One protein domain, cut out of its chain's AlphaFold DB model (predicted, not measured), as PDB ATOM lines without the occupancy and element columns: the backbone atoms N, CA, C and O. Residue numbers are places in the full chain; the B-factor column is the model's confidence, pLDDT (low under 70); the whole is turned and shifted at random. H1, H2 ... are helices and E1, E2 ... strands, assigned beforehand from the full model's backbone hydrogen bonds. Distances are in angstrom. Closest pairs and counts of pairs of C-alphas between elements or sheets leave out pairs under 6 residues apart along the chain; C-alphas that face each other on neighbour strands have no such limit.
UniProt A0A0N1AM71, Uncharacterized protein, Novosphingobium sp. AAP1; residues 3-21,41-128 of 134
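This is residues 3 to 21 and 41 to 128 of the 134 residues of an uncharacterized protein of Novosphingobium sp. AAP1 (UniProt A0A0N1AM71). What shape do these atoms make? A long, twisted sheet of three antiparallel strands, E1, E2 and E3 side by side in that order, has one long helix, H2, slanting over one face. The short helix H1 packs on residues 119 to 124 of H2. What is the make-up? The printed part has 107 residues and runs H1, E1, E2, E3, H2, of mixed class, helices and strands. How spread out is it? It is loose, with a radius of gyration of the C-alphas of 16.3 A, and spans 55 by 27 by 22 A.

What comes first? H1, residues 7 to 10, begins with C-alpha 7 at (-25.533, -15.232, 35.810). Where are the strands? From first to last C-alpha, E1, residues 44 to 58, is 42.2 A long, E2, residues 62 to 75, 40.7 A, and E3, residues 82 to 92, 31.3 A. What comes last? H2, residues 104 to 127, is 34.9 A long and ends with C-alpha 127 at (-20.351, -8.681, 45.930).

How do the strands pair? They form a meander, each the antiparallel neighbour of the one before, in two hairpins. Within hydrogen-bond range are N 47 and O 72 of E1 and E2, 2.8 A, and N 71 and O 84 of E2 and E3, 2.8 A. Where is H2? In two layers, a helix on one face of a sheet, it is 7.7 A over the sheet, over E2 and E3 and only just not over E1, on which 2 of its C-alphas fall. It runs slantwise to the strands, at 33 degrees to E3 on the local plane, and the closest C-alphas of E3 and H2 are those of Ala 88 and Ser 118, 5.3 A. What of H1? It touches residues 119 to 124 of H2 alone, the closest C-alphas being those of Ile 10 and Gly 123, 5.3 A. How are the helix backbones? Every O i to N i+4 pair of H2 is within hydrogen-bond range; H1 is too short for such a pair.

How large is it? The two C-alphas farthest apart, those of Ser 77 and Glu 101, are 55.3 A apart. Is it unbroken? Residues 22 to 40 are not printed, and C-alphas 21 and 41 are 11.6 A apart across the cut. Which link is long? The link from E3 to H2, 11 residues, is long. Is confidence low anywhere? No printed residue has a pLDDT under 70.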
ATOM      1  N   ALA A   3     -32.721 -16.789  31.976       75.94
ATOM      2  CA  ALA A   3     -31.846 -17.740  31.274       75.94
ATOM      3  C   ALA A   3     -30.969 -17.126  30.161       75.94
ATOM      4  O   ALA A   3     -30.075 -17.794  29.658       75.94
ATOM      5  N   SER A   4     -31.241 -15.884  29.743       83.19
ATOM      6  CA  SER A   4     -30.451 -15.177  28.724       83.19
ATOM      7  C   SER A   4     -29.351 -14.295  29.318       83.19
ATOM      8  O   SER A   4     -28.618 -13.670  28.560       83.19
ATOM      9  N   LEU A   5     -29.258 -14.203  30.648       87.75
ATOM     10  CA  LEU A   5     -28.227 -13.436  31.343       87.75
ATOM     11  C   LEU A   5     -27.041 -14.336  31.695       87.75
ATOM     12  O   LEU A   5     -27.222 -15.502  32.050       87.75
ATOM     13  N   ASP A   6     -25.834 -13.773  31.672       91.56
ATOM     14  CA  ASP A   6     -24.627 -14.442  32.165       91.56
ATOM     15  C   ASP A   6     -24.567 -14.380  33.703       91.56
ATOM     16  O   ASP A   6     -23.813 -13.614  34.308       91.56
ATOM     17  N   LEU A   7     -25.436 -15.166  34.349       91.88
ATOM     18  CA  LEU A   7     -25.533 -15.232  35.810       91.88
ATOM     19  C   LEU A   7     -24.209 -15.612  36.494       91.88
ATOM     20  O   LEU A   7     -23.909 -14.997  37.519       91.88
ATOM     21  N   PRO A   8     -23.403 -16.569  35.985       92.94
ATOM     22  CA  PRO A   8     -22.109 -16.888  36.580       92.94
ATOM     23  C   PRO A   8     -21.214 -15.656  36.705       92.94
ATOM     24  O   PRO A   8     -20.685 -15.399  37.784       92.94
ATOM     25  N   THR A   9     -21.103 -14.850  35.650       93.12
ATOM     26  CA  THR A   9     -20.308 -13.616  35.694       93.12
ATOM     27  C   THR A   9     -20.934 -12.575  36.620       93.12
ATOM     28  O   THR A   9     -20.246 -12.054  37.499       93.12
ATOM     29  N   ILE A  10     -22.238 -12.307  36.484       93.31
ATOM     30  CA  ILE A  10     -22.937 -11.267  37.264       93.31
ATOM     31  C   ILE A  10     -22.858 -11.534  38.777       93.31
ATOM     32  O   ILE A  10     -22.704 -10.605  39.570       93.31
ATOM     33  N   LEU A  11     -22.954 -12.800  39.188       93.19
ATOM     34  CA  LEU A  11     -22.965 -13.199  40.598       93.19
ATOM     35  C   LEU A  11     -21.566 -13.517  41.153       93.19
ATOM     36  O   LEU A  11     -21.449 -13.876  42.327       93.19
ATOM     37  N   GLY A  12     -20.511 -13.407  40.336       92.50
ATOM     38  CA  GLY A  12     -19.145 -13.764  40.732       92.50
ATOM     39  C   GLY A  12     -18.954 -15.266  40.985       92.50
ATOM     40  O   GLY A  12     -18.168 -15.663  41.844       92.50
ATOM     41  N   LEU A  13     -19.701 -16.100  40.263       91.44
ATOM     42  CA  LEU A  13     -19.700 -17.562  40.316       91.44
ATOM     43  C   LEU A  13     -19.085 -18.156  39.040       91.44
ATOM     44  O   LEU A  13     -19.623 -19.091  38.446       91.44
ATOM     45  N   THR A  14     -17.962 -17.606  38.580       89.69
ATOM     46  CA  THR A  14     -17.269 -18.102  37.385       89.69
ATOM     47  C   THR A  14     -16.976 -19.601  37.508       89.69
ATOM     48  O   THR A  14     -16.474 -20.063  38.531       89.69
ATOM     49  N   GLY A  15     -17.298 -20.366  36.461       87.94
ATOM     50  CA  GLY A  15     -17.151 -21.827  36.438       87.94
ATOM     51  C   GLY A  15     -18.382 -22.607  36.910       87.94
ATOM     52  O   GLY A  15     -18.385 -23.832  36.817       87.94
ATOM     53  N   TYR A  16     -19.437 -21.929  37.370       91.31
ATOM     54  CA  TYR A  16     -20.716 -22.572  37.669       91.31
ATOM     55  C   TYR A  16     -21.524 -22.796  36.387       91.31
ATOM     56  O   TYR A  16     -21.559 -21.944  35.498       91.31
ATOM     57  N   GLN A  17     -22.229 -23.925  36.324       90.62
ATOM     58  CA  GLN A  17     -23.240 -24.189  35.305       90.62
ATOM     59  C   GLN A  17     -24.613 -23.733  35.810       90.62
ATOM     60  O   GLN A  17     -25.024 -24.084  36.915       90.62
ATOM     61  N   VAL A  18     -25.340 -22.974  34.990       91.50
ATOM     62  CA  VAL A  18     -26.697 -22.521  35.318       91.50
ATOM     63  C   VAL A  18     -27.709 -23.596  34.944       91.50
ATOM     64  O   VAL A  18     -27.754 -24.037  33.797       91.50
ATOM     65  N   THR A  19     -28.565 -23.952  35.898       90.56
ATOM     66  CA  THR A  19     -29.781 -24.738  35.664       90.56
ATOM     67  C   THR A  19     -30.973 -23.909  36.120       90.56
ATOM     68  O   THR A  19     -30.964 -23.370  37.224       90.56
ATOM     69  N   VAL A  20     -31.978 -23.762  35.257       89.69
ATOM     70  CA  VAL A  20     -33.215 -23.042  35.579       89.69
ATOM     71  C   VAL A  20     -34.319 -24.071  35.767       89.69
ATOM     72  O   VAL A  20     -34.651 -24.789  34.826       89.69
ATOM     73  N   HIS A  21     -34.879 -24.138  36.971       87.81
ATOM     74  CA  HIS A  21     -36.003 -25.023  37.270       87.81
ATOM     75  C   HIS A  21     -37.316 -24.384  36.801       87.81
ATOM     76  O   HIS A  21     -37.509 -23.175  36.940       87.81
ATOM     77  N   GLY A  41     -28.537 -31.188  42.244       75.00
ATOM     78  CA  GLY A  41     -27.225 -30.553  42.359       75.00
ATOM     79  C   GLY A  41     -26.264 -31.290  43.290       75.00
ATOM     80  O   GLY A  41     -26.641 -32.094  44.139       75.00
ATOM     81  N   GLY A  42     -24.972 -31.041  43.075       84.31
ATOM     82  CA  GLY A  42     -23.901 -31.638  43.867       84.31
ATOM     83  C   GLY A  42     -23.784 -31.038  45.274       84.31
ATOM     84  O   GLY A  42     -24.575 -30.191  45.680       84.31
ATOM     85  N   PRO A  43     -22.778 -31.455  46.053       84.88
ATOM     86  CA  PRO A  43     -22.508 -30.874  47.368       84.88
ATOM     87  C   PRO A  43     -21.960 -29.434  47.291       84.88
ATOM     88  O   PRO A  43     -22.083 -28.687  48.259       84.88
ATOM     89  N   CYS A  44     -21.384 -29.037  46.151       90.00
ATOM     90  CA  CYS A  44     -20.921 -27.677  45.881       90.00
ATOM     91  C   CYS A  44     -21.806 -27.035  44.809       90.00
ATOM     92  O   CYS A  44     -21.667 -27.350  43.625       90.00
ATOM     93  N   HIS A  45     -22.723 -26.161  45.211       93.56
ATOM     94  CA  HIS A  45     -23.655 -25.493  44.303       93.56
ATOM     95  C   HIS A  45     -24.132 -24.155  44.868       93.56
ATOM     96  O   HIS A  45     -23.878 -23.800  46.020       93.56
ATOM     97  N   ALA A  46     -24.828 -23.387  44.037       94.19
ATOM     98  CA  ALA A  46     -25.481 -22.157  44.446       94.19
ATOM     99  C   ALA A  46     -26.923 -22.145  43.943       94.19
ATOM    100  O   ALA A  46     -27.215 -22.635  42.855       94.19
ATOM    101  N   GLU A  47     -27.808 -21.563  44.737       94.25
ATOM    102  CA  GLU A  47     -29.228 -21.450  44.448       94.25
ATOM    103  C   GLU A  47     -29.608 -19.972  44.440       94.25
ATOM    104  O   GLU A  47     -29.348 -19.246  45.404       94.25
ATOM    105  N   LEU A  48     -30.239 -19.529  43.354       94.38
ATOM    106  CA  LEU A  48     -30.837 -18.206  43.231       94.38
ATOM    107  C   LEU A  48     -32.339 -18.372  43.022       94.38
ATOM    108  O   LEU A  48     -32.766 -19.026  42.074       94.38
ATOM    109  N   ALA A  49     -33.127 -17.733  43.877       94.31
ATOM    110  CA  ALA A  49     -34.568 -17.635  43.731       94.31
ATOM    111  C   ALA A  49     -34.980 -16.174  43.539       94.31
ATOM    112  O   ALA A  49     -34.528 -15.284  44.268       94.31
ATOM    113  N   VAL A  50     -35.865 -15.957  42.570       93.94
ATOM    114  CA  VAL A  50     -36.632 -14.720  42.419       93.94
ATOM    115  C   VAL A  50     -37.935 -14.932  43.180       93.94
ATOM    116  O   VAL A  50     -38.768 -15.723  42.754       93.94
ATOM    117  N   ASP A  51     -38.054 -14.307  44.347       93.56
ATOM    118  CA  ASP A  51     -39.173 -14.514  45.274       93.56
ATOM    119  C   ASP A  51     -40.407 -13.716  44.842       93.56
ATOM    120  O   ASP A  51     -41.505 -14.256  44.770       93.56
ATOM    121  N   ASP A  52     -40.213 -12.441  44.501       92.81
ATOM    122  CA  ASP A  52     -41.293 -11.575  44.036       92.81
ATOM    123  C   ASP A  52     -40.765 -10.526  43.051       92.81
ATOM    124  O   ASP A  52     -39.626 -10.062  43.174       92.81
ATOM    125  N   VAL A  53     -41.603 -10.155  42.085       93.19
ATOM    126  CA  VAL A  53     -41.363  -9.102  41.092       93.19
ATOM    127  C   VAL A  53     -42.591  -8.210  41.101       93.19
ATOM    128  O   VAL A  53     -43.641  -8.584  40.579       93.19
ATOM    129  N   PHE A  54     -42.465  -7.023  41.682       93.44
ATOM    130  CA  PHE A  54     -43.601  -6.132  41.856       93.44
ATOM    131  C   PHE A  54     -43.285  -4.710  41.420       93.44
ATOM    132  O   PHE A  54     -42.175  -4.190  41.565       93.44
ATOM    133  N   PHE A  55     -44.311  -4.079  40.869       93.44
ATOM    134  CA  PHE A  55     -44.309  -2.673  40.529       93.44
ATOM    135  C   PHE A  55     -44.691  -1.855  41.764       93.44
ATOM    136  O   PHE A  55     -45.683  -2.156  42.429       93.44
ATOM    137  N   GLN A  56     -43.912  -0.817  42.058       92.44
ATOM    138  CA  GLN A  56     -44.260   0.175  43.067       92.44
ATOM    139  C   GLN A  56     -44.325   1.557  42.424       92.44
ATOM    140  O   GLN A  56     -43.371   1.998  41.785       92.44
ATOM    141  N   GLU A  57     -45.423   2.256  42.684       91.75
ATOM    142  CA  GLU A  57     -45.595   3.668  42.373       91.75
ATOM    143  C   GLU A  57     -45.989   4.422  43.633       91.75
ATOM    144  O   GLU A  57     -46.939   4.051  44.323       91.75
ATOM    145  N   ASP A  58     -45.258   5.490  43.932       86.00
ATOM    146  CA  ASP A  58     -45.663   6.448  44.947       86.00
ATOM    147  C   ASP A  58     -45.301   7.878  44.536       86.00
ATOM    148  O   ASP A  58     -44.392   8.122  43.740       86.00
ATOM    149  N   SER A  59     -46.045   8.843  45.080       79.94
ATOM    150  CA  SER A  59     -45.965  10.251  44.678       79.94
ATOM    151  C   SER A  59     -44.639  10.936  45.028       79.94
ATOM    152  O   SER A  59     -44.401  12.045  44.557       79.94
ATOM    153  N   PHE A  60     -43.790  10.319  45.857       76.94
ATOM    154  CA  PHE A  60     -42.542  10.923  46.334       76.94
ATOM    155  C   PHE A  60     -41.313  10.349  45.640       76.94
ATOM    156  O   PHE A  60     -40.428  11.091  45.218       76.94
ATOM    157  N   SER A  61     -41.236   9.028  45.545       75.62
ATOM    158  CA  SER A  61     -40.092   8.327  44.985       75.62
ATOM    159  C   SER A  61     -40.266   8.083  43.487       75.62
ATOM    160  O   SER A  61     -39.264   8.048  42.770       75.62
ATOM    161  N   GLY A  62     -41.498   7.984  42.981       88.81
ATOM    162  CA  GLY A  62     -41.795   7.713  41.575       88.81
ATOM    163  C   GLY A  62     -42.141   6.245  41.317       88.81
ATOM    164  O   GLY A  62     -42.736   5.578  42.161       88.81
ATOM    165  N   ARG A  63     -41.798   5.762  40.119       93.75
ATOM    166  CA  ARG A  63     -42.167   4.438  39.600       93.75
ATOM    167  C   ARG A  63     -40.950   3.522  39.585       93.75
ATOM    168  O   ARG A  63     -39.897   3.920  39.088       93.75
ATOM    169  N   TYR A  64     -41.094   2.311  40.114       94.69
ATOM    170  CA  TYR A  64     -39.997   1.352  40.239       94.69
ATOM    171  C   TYR A  64     -40.444  -0.082  39.988       94.69
ATOM    172  O   TYR A  64     -41.534  -0.495  40.388       94.69
ATOM    173  N   LEU A  65     -39.531  -0.861  39.416       96.12
ATOM    174  CA  LEU A  65     -39.558  -2.310  39.476       96.12
ATOM    175  C   LEU A  65     -38.754  -2.753  40.696       96.12
ATOM    176  O   LEU A  65     -37.574  -2.421  40.833       96.12
ATOM    177  N   LYS A  66     -39.388  -3.513  41.583       95.88
ATOM    178  CA  LYS A  66     -38.732  -4.118  42.737       95.88
ATOM    179  C   LYS A  66     -38.711  -5.623  42.576       95.88
ATOM    180  O   LYS A  66     -39.734  -6.239  42.287       95.88
ATOM    181  N   VAL A  67     -37.534  -6.202  42.782       96.62
ATOM    182  CA  VAL A  67     -37.329  -7.644  42.686       96.62
ATOM    183  C   VAL A  67     -36.681  -8.148  43.961       96.62
ATOM    184  O   VAL A  67     -35.624  -7.663  44.371       96.62
ATOM    185  N   ILE A  68     -37.327  -9.118  44.603       95.50
ATOM    186  CA  ILE A  68     -36.800  -9.779  45.793       95.50
ATOM    187  C   ILE A  68     -35.989 -10.984  45.346       95.50
ATOM    188  O   ILE A  68     -36.522 -11.940  44.782       95.50
ATOM    189  N   TYR A  69     -34.699 -10.955  45.656       95.88
ATOM    190  CA  TYR A  69     -33.788 -12.055  45.386       95.88
ATOM    191  C   TYR A  69     -33.413 -12.762  46.680       95.88
ATOM    192  O   TYR A  69     -33.196 -12.131  47.722       95.88
ATOM    193  N   ARG A  70     -33.292 -14.086  46.601       95.19
ATOM    194  CA  ARG A  70     -32.753 -14.930  47.666       95.19
ATOM    195  C   ARG A  70     -31.677 -15.822  47.089       95.19
ATOM    196  O   ARG A  70     -31.911 -16.539  46.124       95.19
ATOM    197  N   PHE A  71     -30.515 -15.796  47.712       95.12
ATOM    198  CA  PHE A  71     -29.339 -16.513  47.269       95.12
ATOM    199  C   PHE A  71     -28.771 -17.371  48.386       95.12
ATOM    200  O   PHE A  71     -28.654 -16.924  49.532       95.12
ATOM    201  N   LYS A  72     -28.372 -18.587  48.023       94.44
ATOM    202  CA  LYS A  72     -27.652 -19.517  48.885       94.44
ATOM    203  C   LYS A  72     -26.464 -20.094  48.135       94.44
ATOM    204  O   LYS A  72     -26.576 -20.415  46.959       94.44
ATOM    205  N   ARG A  73     -25.342 -20.263  48.826       93.75
ATOM    206  CA  ARG A  73     -24.195 -21.030  48.333       93.75
ATOM    207  C   ARG A  73     -23.854 -22.132  49.318       93.75
ATOM    208  O   ARG A  73     -23.865 -21.902  50.527       93.75
ATOM    209  N   PHE A  74     -23.540 -23.295  48.773       94.06
ATOM    210  CA  PHE A  74     -23.146 -24.497  49.479       94.06
ATOM    211  C   PHE A  74     -21.758 -24.882  48.977       94.06
ATOM    212  O   PHE A  74     -21.557 -25.061  47.779       94.06
ATOM    213  N   ASP A  75     -20.800 -24.995  49.893       91.62
ATOM    214  CA  ASP A  75     -19.415 -25.364  49.582       91.62
ATOM    215  C   ASP A  75     -19.100 -26.751  50.186       91.62
ATOM    216  O   ASP A  75     -18.086 -26.934  50.859       91.62
ATOM    217  N   GLY A  76     -20.009 -27.722  50.012       87.75
ATOM    218  CA  GLY A  76     -19.841 -29.107  50.474       87.75
ATOM    219  C   GLY A  76     -20.727 -29.545  51.647       87.75
ATOM    220  O   GLY A  76     -20.646 -30.699  52.065       87.75
ATOM    221  N   SER A  77     -21.555 -28.652  52.197       84.62
ATOM    222  CA  SER A  77     -22.391 -28.896  53.384       84.62
ATOM    223  C   SER A  77     -23.888 -28.791  53.094       84.62
ATOM    224  O   SER A  77     -24.303 -28.092  52.179       84.62
ATOM    225  N   GLU A  78     -24.712 -29.419  53.937       81.06
ATOM    226  CA  GLU A  78     -26.182 -29.306  53.871       81.06
ATOM    227  C   GLU A  78     -26.704 -27.919  54.275       81.06
ATOM    228  O   GLU A  78     -27.769 -27.480  53.842       81.06
ATOM    229  N   THR A  79     -25.941 -27.200  55.097       88.62
ATOM    230  CA  THR A  79     -26.217 -25.805  55.443       88.62
ATOM    231  C   THR A  79     -25.494 -24.867  54.481       88.62
ATOM    232  O   THR A  79     -24.327 -25.125  54.171       88.62
ATOM    233  N   PRO A  80     -26.117 -23.760  54.047       92.44
ATOM    234  CA  PRO A  80     -25.455 -22.815  53.161       92.44
ATOM    235  C   PRO A  80     -24.301 -22.114  53.887       92.44
ATOM    236  O   PRO A  80     -24.478 -21.569  54.978       92.44
ATOM    237  N   THR A  81     -23.125 -22.081  53.264       92.38
ATOM    238  CA  THR A  81     -21.969 -21.299  53.740       92.38
ATOM    239  C   THR A  81     -22.201 -19.804  53.566       92.38
ATOM    240  O   THR A  81     -21.628 -18.983  54.286       92.38
ATOM    241  N   ARG A  82     -23.078 -19.440  52.624       91.50
ATOM    242  CA  ARG A  82     -23.528 -18.073  52.402       91.50
ATOM    243  C   ARG A  82     -25.023 -18.046  52.129       91.50
ATOM    244  O   ARG A  82     -25.492 -18.733  51.233       91.50
ATOM    245  N   SER A  83     -25.741 -17.190  52.849       93.19
ATOM    246  CA  SER A  83     -27.141 -16.859  52.578       93.19
ATOM    247  C   SER A  83     -27.286 -15.345  52.487       93.19
ATOM    248  O   SER A  83     -26.742 -14.616  53.320       93.19
ATOM    249  N   PHE A  84     -27.965 -14.863  51.452       93.31
ATOM    250  CA  PHE A  84     -28.166 -13.439  51.218       93.31
ATOM    251  C   PHE A  84     -29.515 -13.198  50.550       93.31
ATOM    252  O   PHE A  84     -29.853 -13.846  49.565       93.31
ATOM    253  N   GLY A  85     -30.285 -12.254  51.078       93.38
ATOM    254  CA  GLY A  85     -31.552 -11.839  50.491       93.38
ATOM    255  C   GLY A  85     -31.692 -10.330  50.568       93.38
ATOM    256  O   GLY A  85     -31.339  -9.724  51.581       93.38
ATOM    257  N   THR A  86     -32.174  -9.725  49.490       95.00
ATOM    258  CA  THR A  86     -32.311  -8.269  49.368       95.00
ATOM    259  C   THR A  86     -33.324  -7.932  48.280       95.00
ATOM    260  O   THR A  86     -33.782  -8.805  47.540       95.00
ATOM    261  N   ILE A  87     -33.670  -6.652  48.200       95.25
ATOM    262  CA  ILE A  87     -34.532  -6.096  47.166       95.25
ATOM    263  C   ILE A  87     -33.649  -5.292  46.207       95.25
ATOM    264  O   ILE A  87     -33.001  -4.327  46.621       95.25
ATOM    265  N   ALA A  88     -33.630  -5.679  44.934       95.62
ATOM    266  CA  ALA A  88     -33.119  -4.838  43.858       95.62
ATOM    267  C   ALA A  88     -34.237  -3.891  43.405       95.62
ATOM    268  O   ALA A  88     -35.403  -4.282  43.359       95.62
ATOM    269  N   THR A  89     -33.903  -2.631  43.147       94.69
ATOM    270  CA  THR A  89     -34.880  -1.587  42.818       94.69
ATOM    271  C   THR A  89     -34.380  -0.822  41.610       94.69
ATOM    272  O   THR A  89     -33.356  -0.154  41.713       94.69
ATOM    273  N   GLU A  90     -35.130  -0.887  40.515       95.94
ATOM    274  CA  GLU A  90     -34.813  -0.196  39.267       95.94
ATOM    275  C   GLU A  90     -35.909   0.809  38.933       95.94
ATOM    276  O   GLU A  90     -37.100   0.541  39.119       95.94
ATOM    277  N   LYS A  91     -35.512   2.002  38.492       94.00
ATOM    278  CA  LYS A  91     -36.445   3.097  38.217       94.00
ATOM    279  C   LYS A  91     -37.115   2.897  36.862       94.00
ATOM    280  O   LYS A  91     -36.452   2.574  35.886       94.00
ATOM    281  N   LEU A  92     -38.415   3.157  36.808       93.88
ATOM    282  CA  LEU A  92     -39.224   3.092  35.596       93.88
ATOM    283  C   LEU A  92     -39.652   4.497  35.172       93.88
ATOM    284  O   LEU A  92     -39.953   5.370  35.996       93.88
ATOM    285  N   THR A  93     -39.673   4.720  33.867       90.94
ATOM    286  CA  THR A  93     -39.989   6.007  33.238       90.94
ATOM    287  C   THR A  93     -41.093   5.889  32.195       90.94
ATOM    288  O   THR A  93     -41.813   6.865  31.973       90.94
ATOM    289  N   LEU A  94     -41.283   4.706  31.618       88.81
ATOM    290  CA  LEU A  94     -42.303   4.423  30.613       88.81
ATOM    291  C   LEU A  94     -43.453   3.605  31.197       88.81
ATOM    292  O   LEU A  94     -44.602   3.835  30.833       88.81
ATOM    293  N   PHE A  95     -43.173   2.686  32.123       89.00
ATOM    294  CA  PHE A  95     -44.205   1.869  32.756       89.00
ATOM    295  C   PHE A  95     -44.772   2.524  34.034       89.00
ATOM    296  O   PHE A  95     -43.996   3.003  34.864       89.00
ATOM    297  N   PRO A  96     -46.104   2.514  34.245       85.94
ATOM    298  CA  PRO A  96     -47.124   2.030  33.323       85.94
ATOM    299  C   PRO A  96     -47.383   3.068  32.219       85.94
ATOM    300  O   PRO A  96     -47.191   4.263  32.468       85.94
ATOM    301  N   PRO A  97     -47.842   2.636  31.028       83.12
ATOM    302  CA  PRO A  97     -48.363   3.554  30.021       83.12
ATOM    303  C   PRO A  97     -49.495   4.373  30.646       83.12
ATOM    304  O   PRO A  97     -50.457   3.803  31.168       83.12
ATOM    305  N   ALA A  98     -49.362   5.696  30.647       80.88
ATOM    306  CA  ALA A  98     -50.305   6.589  31.318       80.88
ATOM    307  C   ALA A  98     -51.299   7.206  30.330       80.88
ATOM    308  O   ALA A  98     -52.396   7.609  30.724       80.88
ATOM    309  N   LYS A  99     -50.917   7.290  29.053       82.12
ATOM    310  CA  LYS A  99     -51.708   7.908  27.994       82.12
ATOM    311  C   LYS A  99     -51.998   6.931  26.852       82.12
ATOM    312  O   LYS A  99     -51.203   6.025  26.613       82.12
ATOM    313  N   PRO A 100     -53.105   7.118  26.110       72.56
ATOM    314  CA  PRO A 100     -53.445   6.274  24.961       72.56
ATOM    315  C   PRO A 100     -52.394   6.274  23.841       72.56
ATOM    316  O   PRO A 100     -52.310   5.305  23.091       72.56
ATOM    317  N   GLU A 101     -51.624   7.356  23.707       81.56
ATOM    318  CA  GLU A 101     -50.534   7.492  22.734       81.56
ATOM    319  C   GLU A 101     -49.212   6.828  23.156       81.56
ATOM    320  O   GLU A 101     -48.305   6.718  22.329       81.56
ATOM    321  N   ASP A 102     -49.085   6.400  24.417       82.88
ATOM    322  CA  ASP A 102     -47.878   5.732  24.902       82.88
ATOM    323  C   ASP A 102     -47.776   4.334  24.279       82.88
ATOM    324  O   ASP A 102     -48.729   3.557  24.321       82.88
ATOM    325  N   ASP A 103     -46.608   3.984  23.730       86.19
ATOM    326  CA  ASP A 103     -46.380   2.672  23.120       86.19
ATOM    327  C   ASP A 103     -46.301   1.568  24.197       86.19
ATOM    328  O   ASP A 103     -45.319   1.502  24.953       86.19
ATOM    329  N   PRO A 104     -47.275   0.635  24.257       86.50
ATOM    330  CA  PRO A 104     -47.247  -0.451  25.230       86.50
ATOM    331  C   PRO A 104     -46.036  -1.376  25.053       86.50
ATOM    332  O   PRO A 104     -45.576  -1.979  26.026       86.50
ATOM    333  N   GLN A 105     -45.492  -1.497  23.835       89.75
ATOM    334  CA  GLN A 105     -44.305  -2.316  23.581       89.75
ATOM    335  C   GLN A 105     -43.043  -1.676  24.154       89.75
ATOM    336  O   GLN A 105     -42.204  -2.392  24.704       89.75
ATOM    337  N   ALA A 106     -42.927  -0.348  24.103       89.31
ATOM    338  CA  ALA A 106     -41.820   0.372  24.724       89.31
ATOM    339  C   ALA A 106     -41.825   0.212  26.255       89.31
ATOM    340  O   ALA A 106     -40.786  -0.087  26.843       89.31
ATOM    341  N   ALA A 107     -42.996   0.309  26.896       89.56
ATOM    342  CA  ALA A 107     -43.131   0.090  28.340       89.56
ATOM    343  C   ALA A 107     -42.819  -1.362  28.749       89.56
ATOM    344  O   ALA A 107     -42.142  -1.604  29.749       89.56
ATOM    345  N   LEU A 108     -43.256  -2.346  27.952       90.00
ATOM    346  CA  LEU A 108     -42.860  -3.741  28.157       90.00
ATOM    347  C   LEU A 108     -41.352  -3.926  27.978       90.00
ATOM    348  O   LEU A 108     -40.741  -4.639  28.770       90.00
ATOM    349  N   GLY A 109     -40.751  -3.288  26.971       92.44
ATOM    350  CA  GLY A 109     -39.307  -3.282  26.742       92.44
ATOM    351  C   GLY A 109     -38.527  -2.752  27.946       92.44
ATOM    352  O   GLY A 109     -37.582  -3.410  28.385       92.44
ATOM    353  N   GLU A 110     -38.978  -1.637  28.532       93.88
ATOM    354  CA  GLU A 110     -38.412  -1.079  29.767       93.88
ATOM    355  C   GLU A 110     -38.485  -2.084  30.919       93.88
ATOM    356  O   GLU A 110     -37.476  -2.315  31.576       93.88
ATOM    357  N   LEU A 111     -39.619  -2.761  31.127       93.31
ATOM    358  CA  LEU A 111     -39.727  -3.785  32.175       93.31
ATOM    359  C   LEU A 111     -38.737  -4.940  31.977       93.31
ATOM    360  O   LEU A 111     -38.167  -5.431  32.954       93.31
ATOM    361  N   ARG A 112     -38.508  -5.384  30.729       92.88
ATOM    362  CA  ARG A 112     -37.511  -6.437  30.456       92.88
ATOM    363  C   ARG A 112     -36.100  -5.963  30.782       92.88
ATOM    364  O   ARG A 112     -35.313  -6.726  31.341       92.88
ATOM    365  N   HIS A 113     -35.795  -4.723  30.415       93.94
ATOM    366  CA  HIS A 113     -34.503  -4.107  30.676       93.94
ATOM    367  C   HIS A 113     -34.273  -3.916  32.179       93.94
ATOM    368  O   HIS A 113     -33.297  -4.437  32.705       93.94
ATOM    369  N   ALA A 114     -35.233  -3.313  32.881       95.50
ATOM    370  CA  ALA A 114     -35.197  -3.117  34.325       95.50
ATOM    371  C   ALA A 114     -35.081  -4.448  35.086       95.50
ATOM    372  O   ALA A 114     -34.362  -4.544  36.075       95.50
ATOM    373  N   PHE A 115     -35.739  -5.520  34.626       95.12
ATOM    374  CA  PHE A 115     -35.548  -6.836  35.237       95.12
ATOM    375  C   PHE A 115     -34.104  -7.332  35.068       95.12
ATOM    376  O   PHE A 115     -33.512  -7.794  36.042       95.12
ATOM    377  N   ALA A 116     -33.516  -7.212  33.874       94.75
ATOM    378  CA  ALA A 116     -32.119  -7.583  33.648       94.75
ATOM    379  C   ALA A 116     -31.152  -6.750  34.511       94.75
ATOM    380  O   ALA A 116     -30.309  -7.321  35.203       94.75
ATOM    381  N   GLU A 117     -31.334  -5.427  34.554       95.75
ATOM    382  CA  GLU A 117     -30.550  -4.525  35.409       95.75
ATOM    383  C   GLU A 117     -30.685  -4.880  36.894       95.75
ATOM    384  O   GLU A 117     -29.698  -4.856  37.628       95.75
ATOM    385  N   SER A 118     -31.873  -5.305  37.337       96.56
ATOM    386  CA  SER A 118     -32.087  -5.709  38.729       96.56
ATOM    387  C   SER A 118     -31.236  -6.921  39.133       96.56
ATOM    388  O   SER A 118     -30.792  -7.002  40.281       96.56
ATOM    389  N   VAL A 119     -30.954  -7.843  38.199       95.62
ATOM    390  CA  VAL A 119     -30.050  -8.983  38.431       95.62
ATOM    391  C   VAL A 119     -28.612  -8.490  38.590       95.62
ATOM    392  O   VAL A 119     -27.896  -8.957  39.478       95.62
ATOM    393  N   GLU A 120     -28.191  -7.503  37.798       95.75
ATOM    394  CA  GLU A 120     -26.873  -6.877  37.942       95.75
ATOM    395  C   GLU A 120     -26.740  -6.097  39.253       95.75
ATOM    396  O   GLU A 120     -25.728  -6.208  39.950       95.75
ATOM    397  N   THR A 121     -27.769  -5.334  39.631       95.69
ATOM    398  CA  THR A 121     -27.840  -4.652  40.929       95.69
ATOM    399  C   THR A 121     -27.737  -5.651  42.067       95.69
ATOM    400  O   THR A 121     -26.958  -5.433  43.000       95.69
ATOM    401  N   PHE A 122     -28.453  -6.771  41.978       96.19
ATOM    402  CA  PHE A 122     -28.331  -7.848  42.947       96.19
ATOM    403  C   PHE A 122     -26.910  -8.428  42.989       96.19
ATOM    404  O   PHE A 122     -26.358  -8.574  44.078       96.19
ATOM    405  N   GLY A 123     -26.278  -8.685  41.838       95.12
ATOM    406  CA  GLY A 123     -24.886  -9.143  41.756       95.12
ATOM    407  C   GLY A 123     -23.905  -8.192  42.450       95.12
ATOM    408  O   GLY A 123     -23.102  -8.616  43.284       95.12
ATOM    409  N   ARG A 124     -24.040  -6.878  42.221       95.06
ATOM    410  CA  ARG A 124     -23.254  -5.843  42.924       95.06
ATOM    411  C   ARG A 124     -23.493  -5.858  44.435       95.06
ATOM    412  O   ARG A 124     -22.542  -5.760  45.209       95.06
ATOM    413  N   GLN A 125     -24.747  -5.995  44.868       94.44
ATOM    414  CA  GLN A 125     -25.105  -6.082  46.289       94.44
ATOM    415  C   GLN A 125     -24.569  -7.364  46.939       94.44
ATOM    416  O   GLN A 125     -24.110  -7.327  48.079       94.44
ATOM    417  N   LEU A 126     -24.577  -8.481  46.209       93.44
ATOM    418  CA  LEU A 126     -23.992  -9.747  46.634       93.44
ATOM    419  C   LEU A 126     -22.460  -9.663  46.699       93.44
ATOM    420  O   LEU A 126     -21.853 -10.302  47.551       93.44
ATOM    421  N   ALA A 127     -21.799  -8.883  45.848       91.81
ATOM    422  CA  ALA A 127     -20.351  -8.681  45.930       91.81
ATOM    423  C   ALA A 127     -19.937  -7.728  47.068       91.81
ATOM    424  O   ALA A 127     -18.795  -7.773  47.530       91.81
ATOM    425  N   ALA A 128     -20.848  -6.869  47.532       88.88
ATOM    426  CA  ALA A 128     -20.543  -5.875  48.549       88.88
ATOM    427  C   ALA A 128     -20.176  -6.522  49.904       88.88
ATOM    428  O   ALA A 128     -20.795  -7.509  50.321       88.88
TER     429      ALA A 128